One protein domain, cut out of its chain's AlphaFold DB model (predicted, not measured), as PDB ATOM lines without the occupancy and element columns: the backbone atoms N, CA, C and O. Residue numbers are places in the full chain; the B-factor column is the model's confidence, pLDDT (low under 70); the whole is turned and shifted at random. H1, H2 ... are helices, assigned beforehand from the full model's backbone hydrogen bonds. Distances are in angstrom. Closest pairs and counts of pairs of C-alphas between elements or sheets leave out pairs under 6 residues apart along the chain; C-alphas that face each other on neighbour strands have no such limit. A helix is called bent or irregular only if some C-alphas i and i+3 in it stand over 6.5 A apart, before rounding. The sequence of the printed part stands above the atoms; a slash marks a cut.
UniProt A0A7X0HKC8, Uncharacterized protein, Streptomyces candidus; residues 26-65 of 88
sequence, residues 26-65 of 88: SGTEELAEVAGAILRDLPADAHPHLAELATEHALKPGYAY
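This is residues 26 to 65 of the 88 residues of an uncharacterized protein of Streptomyces candidus (UniProt A0A7X0HKC8). Two helices, H1 and H2, lie side by side as an elongated helical hairpin, with the link between them at one end. At the other end are residue 26, where the printed part begins, and residues 59 to 65, which follow H2. The 40 printed residues hold two named helices, H1 then H2, and no named strand, and the class is all helix. The whole is compact, with a radius of gyration of the C-alphas of 9.8 A, and spans 28 by 15 by 12 A.

H1, residues 28 to 41, begins with C-alpha 28 at (110.045, 120.398, 144.667) and is 20.0 A long from first to last C-alpha. H2, residues 48 to 58, is 14.3 A long and ends with C-alpha 58 at (114.552, 126.472, 146.284). H2 is neither bent nor irregular, but only just: C-alphas 55 and 58 are 6.4 A apart.

H1 and H2 form a helical hairpin and touch, their closest C-alphas being those of Ala 35 and Ala 54, 5.8 A apart. They run opposite ways at a shallow tilt of 18 degrees. Every O i to N i+4 pair is within hydrogen-bond range in H1, and 6 of 7 are in H2.

The two C-alphas farthest apart, those of Ser 26 and Asp 45, are 29.2 A apart. The printed part has no cut, and the link from H1 to H2, 6 residues, is short. The mean pLDDT of the printed part is 81.4, with residues 26 and 28 under 70.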
ATOM      1  N   SER A  26     107.033 120.870 137.976       69.19
ATOM      2  CA  SER A  26     105.733 121.027 138.653       69.19
ATOM      3  C   SER A  26     105.803 120.770 140.166       69.19
ATOM      4  O   SER A  26     104.775 120.784 140.840       69.19
ATOM      5  N   GLY A  27     106.997 120.505 140.715       70.12
ATOM      6  CA  GLY A  27     107.181 120.148 142.121       70.12
ATOM      7  C   GLY A  27     108.622 120.275 142.619       70.12
ATOM      8  O   GLY A  27     109.562 120.458 141.845       70.12
ATOM      9  N   THR A  28     108.784 120.167 143.938       67.06
ATOM     10  CA  THR A  28     110.045 120.398 144.667       67.06
ATOM     11  C   THR A  28     111.176 119.435 144.298       67.06
ATOM     12  O   THR A  28     112.333 119.838 144.321       67.06
ATOM     13  N   GLU A  29     110.877 118.182 143.933       72.44
ATOM     14  CA  GLU A  29     111.897 117.202 143.518       72.44
ATOM     15  C   GLU A  29     112.570 117.583 142.192       72.44
ATOM     16  O   GLU A  29     113.794 117.581 142.087       72.44
ATOM     17  N   GLU A  30     111.786 117.971 141.192       76.44
ATOM     18  CA  GLU A  30     112.285 118.308 139.855       76.44
ATOM     19  C   GLU A  30     112.994 119.679 139.858       76.44
ATOM     20  O   GLU A  30     114.041 119.854 139.229       76.44
ATOM     21  N   LEU A  31     112.513 120.617 140.686       77.00
ATOM     22  CA  LEU A  31     113.236 121.850 141.011       77.00
ATOM     23  C   LEU A  31     114.606 121.552 141.637       77.00
ATOM     24  O   LEU A  31     115.588 122.220 141.306       77.00
ATOM     25  N   ALA A  32     114.693 120.550 142.516       75.69
ATOM     26  CA  ALA A  32     115.941 120.211 143.180       75.69
ATOM     27  C   ALA A  32     116.996 119.641 142.230       75.69
ATOM     28  O   ALA A  32     118.182 119.961 142.359       75.69
ATOM     29  N   GLU A  33     116.578 118.859 141.236       79.88
ATOM     30  CA  GLU A  33     117.479 118.380 140.188       79.88
ATOM     31  C   GLU A  33     118.032 119.530 139.338       79.88
ATOM     32  O   GLU A  33     119.244 119.590 139.100       79.88
ATOM     33  N   VAL A  34     117.172 120.472 138.931       79.50
ATOM     34  CA  VAL A  34     117.566 121.642 138.131       79.50
ATOM     35  C   VAL A  34     118.473 122.576 138.931       79.50
ATOM     36  O   VAL A  34     119.551 122.934 138.455       79.50
ATOM     37  N   ALA A  35     118.097 122.930 140.162       78.88
ATOM     38  CA  ALA A  35     118.919 123.760 141.041       78.88
ATOM     39  C   ALA A  35     120.270 123.090 141.333       78.88
ATOM     40  O   ALA A  35     121.316 123.734 141.262       78.88
ATOM     41  N   GLY A  36     120.275 121.775 141.570       78.38
ATOM     42  CA  GLY A  36     121.498 120.998 141.730       78.38
ATOM     43  C   GLY A  36     122.379 120.998 140.477       78.38
ATOM     44  O   GLY A  36     123.600 121.035 140.602       78.38
ATOM     45  N   ALA A  37     121.798 120.970 139.273       81.25
ATOM     46  CA  ALA A  37     122.547 121.090 138.020       81.25
ATOM     47  C   ALA A  37     123.175 122.477 137.855       81.25
ATOM     48  O   ALA A  37     124.372 122.573 137.595       81.25
ATOM     49  N   ILE A  38     122.400 123.530 138.110       78.06
ATOM     50  CA  ILE A  38     122.863 124.921 138.081       78.06
ATOM     51  C   ILE A  38     124.044 125.107 139.042       78.06
ATOM     52  O   ILE A  38     125.076 125.629 138.638       78.06
ATOM     53  N   LEU A  39     123.945 124.620 140.283       78.81
ATOM     54  CA  LEU A  39     125.019 124.743 141.280       78.81
ATOM     55  C   LEU A  39     126.278 123.931 140.962       78.81
ATOM     56  O   LEU A  39     127.355 124.284 141.433       78.81
ATOM     57  N   ARG A  40     126.168 122.833 140.205       82.56
ATOM     58  CA  ARG A  40     127.351 122.080 139.755       82.56
ATOM     59  C   ARG A  40     128.137 122.848 138.698       82.56
ATOM     60  O   ARG A  40     129.363 122.781 138.703       82.56
ATOM     61  N   ASP A  41     127.430 123.548 137.818       82.44
ATOM     62  CA  ASP A  41     128.027 124.217 136.663       82.44
ATOM     63  C   ASP A  41     128.412 125.680 136.959       82.44
ATOM     64  O   ASP A  41     129.244 126.255 136.251       82.44
ATOM     65  N   LEU A  42     127.851 126.285 138.014       78.81
ATOM     66  CA  LEU A  42     128.148 127.651 138.448       78.81
ATOM     67  C   LEU A  42     129.034 127.673 139.704       78.81
ATOM     68  O   LEU A  42     128.646 127.135 140.741       78.81
ATOM     69  N   PRO A  43     130.192 128.360 139.667       78.38
ATOM     70  CA  PRO A  43     131.016 128.559 140.851       78.38
ATOM     71  C   PRO A  43     130.247 129.359 141.912       78.38
ATOM     72  O   PRO A  43     129.841 130.499 141.676       78.38
ATOM     73  N   ALA A  44     130.034 128.770 143.092       78.31
ATOM     74  CA  ALA A  44     129.290 129.411 144.180       78.31
ATOM     75  C   ALA A  44     129.973 130.690 144.706       78.31
ATOM     76  O   ALA A  44     129.305 131.600 145.187       78.31
ATOM     77  N   ASP A  45     131.297 130.782 144.583       84.50
ATOM     78  CA  ASP A  45     132.091 131.967 144.918       84.50
ATOM     79  C   ASP A  45     131.874 133.127 143.933       84.50
ATOM     80  O   ASP A  45     131.912 134.291 144.335       84.50
ATOM     81  N   ALA A  46     131.596 132.826 142.663       88.06
ATOM     82  CA  ALA A  46     131.256 133.821 141.650       88.06
ATOM     83  C   ALA A  46     129.797 134.300 141.754       88.06
ATOM     84  O   ALA A  46     129.492 135.431 141.368       88.06
ATOM     85  N   HIS A  47     128.899 133.463 142.286       87.56
ATOM     86  CA  HIS A  47     127.459 133.736 142.353       87.56
ATOM     87  C   HIS A  47     126.847 133.406 143.728       87.56
ATOM     88  O   HIS A  47     125.944 132.569 143.818       87.56
ATOM     89  N   PRO A  48     127.276 134.087 144.808       89.19
ATOM     90  CA  PRO A  48     126.904 133.722 146.176       89.19
ATOM     91  C   PRO A  48     125.394 133.791 146.447       89.19
ATOM     92  O   PRO A  48     124.854 132.888 147.073       89.19
ATOM     93  N   HIS A  49     124.686 134.797 145.925       89.38
ATOM     94  CA  HIS A  49     123.234 134.916 146.128       89.38
ATOM     95  C   HIS A  49     122.418 133.897 145.329       89.38
ATOM     96  O   HIS A  49     121.335 133.505 145.749       89.38
ATOM     97  N   LEU A  50     122.932 133.443 144.183       85.62
ATOM     98  CA  LEU A  50     122.288 132.364 143.436       85.62
ATOM     99  C   LEU A  50     122.481 131.029 144.160       85.62
ATOM    100  O   LEU A  50     121.552 130.227 144.227       85.62
ATOM    101  N   ALA A  51     123.672 130.820 144.731       87.75
ATOM    102  CA  ALA A  51     123.946 129.675 145.583       87.75
ATOM    103  C   ALA A  51     123.021 129.653 146.805       87.75
ATOM    104  O   ALA A  51     122.367 128.644 147.045       87.75
ATOM    105  N   GLU A  52     122.895 130.784 147.500       89.00
ATOM    106  CA  GLU A  52     121.978 130.969 148.627       89.00
ATOM    107  C   GLU A  52     120.518 130.710 148.237       89.00
ATOM    108  O   GLU A  52     119.847 129.921 148.897       89.00
ATOM    109  N   LEU A  53     120.032 131.293 147.135       85.44
ATOM    110  CA  LEU A  53     118.674 131.047 146.640       85.44
ATOM    111  C   LEU A  53     118.421 129.550 146.429       85.44
ATOM    112  O   LEU A  53     117.388 129.023 146.838       85.44
ATOM    113  N   ALA A  54     119.368 128.854 145.806       84.38
ATOM    114  CA  ALA A  54     119.231 127.432 145.556       84.38
ATOM    115  C   ALA A  54     119.234 126.624 146.863       84.38
ATOM    116  O   ALA A  54     118.327 125.826 147.082       84.38
ATOM    117  N   THR A  55     120.217 126.825 147.744       85.75
ATOM    118  CA  THR A  55     120.404 125.978 148.933       85.75
ATOM    119  C   THR A  55     119.475 126.325 150.088       85.75
ATOM    120  O   THR A  55     119.016 125.427 150.793       85.75
ATOM    121  N   GLU A  56     119.183 127.607 150.296       87.25
ATOM    122  CA  GLU A  56     118.416 128.075 151.450       87.25
ATOM    123  C   GLU A  56     116.923 128.240 151.177       87.25
ATOM    124  O   GLU A  56     116.148 128.259 152.137       87.25
ATOM    125  N   HIS A  57     116.516 128.287 149.905       85.25
ATOM    126  CA  HIS A  57     115.121 128.479 149.511       85.25
ATOM    127  C   HIS A  57     114.630 127.374 148.573       85.25
ATOM    128  O   HIS A  57     113.852 126.526 149.001       85.25
ATOM    129  N   ALA A  58     115.115 127.329 147.330       82.38
ATOM    130  CA  ALA A  58     114.552 126.472 146.284       82.38
ATOM    131  C   ALA A  58     114.647 124.968 146.601       82.38
ATOM    132  O   ALA A  58     113.745 124.203 146.270       82.38
ATOM    133  N   LEU A  59     115.728 124.537 147.260       83.06
ATOM    134  CA  LEU A  59     115.937 123.145 147.672       83.06
ATOM    135  C   LEU A  59     115.247 122.774 148.991       83.06
ATOM    136  O   LEU A  59     115.290 121.604 149.386       83.06
ATOM    137  N   LYS A  60     114.632 123.726 149.706       83.69
ATOM    138  CA  LYS A  60     113.970 123.410 150.974       83.69
ATOM    139  C   LYS A  60     112.615 122.736 150.749       83.69
ATOM    140  O   LYS A  60     111.874 123.100 149.833       83.69
ATOM    141  N   PRO A  61     112.246 121.762 151.603       81.00
ATOM    142  CA  PRO A  61     110.928 121.148 151.546       81.00
ATOM    143  C   PRO A  61     109.821 122.195 151.670       81.00
ATOM    144  O   PRO A  61     109.867 123.048 152.555       81.00
ATOM    145  N   GLY A  62     108.807 122.085 150.814       80.88
ATOM    146  CA  GLY A  62     107.646 122.971 150.836       80.88
ATOM    147  C   GLY A  62     107.826 124.293 150.094       80.88
ATOM    148  O   GLY A  62     106.884 125.073 150.083       80.88
ATOM    149  N   TYR A  63     108.975 124.540 149.457       83.06
ATOM    150  CA  TYR A  63     109.116 125.683 148.561       83.06
ATOM    151  C   TYR A  63     108.179 125.549 147.352       83.06
ATOM    152  O   TYR A  63     108.246 124.564 146.612       83.06
ATOM    153  N   ALA A  64     107.341 126.557 147.125       84.50
ATOM    154  CA  ALA A  64     106.598 126.721 145.888       84.50
ATOM    155  C   ALA A  64     106.968 128.068 145.268       84.50
ATOM    156  O   ALA A  64     106.850 129.103 145.913       84.50
ATOM    157  N   TYR A  65     107.373 128.068 143.994       85.88
ATOM    158  CA  TYR A  65     107.713 129.309 143.290       85.88
ATOM    159  C   TYR A  65     106.565 130.335 143.343       85.88
ATOM    160  O   TYR A  65     106.809 131.528 143.487       85.88
TER     161      TYR A  65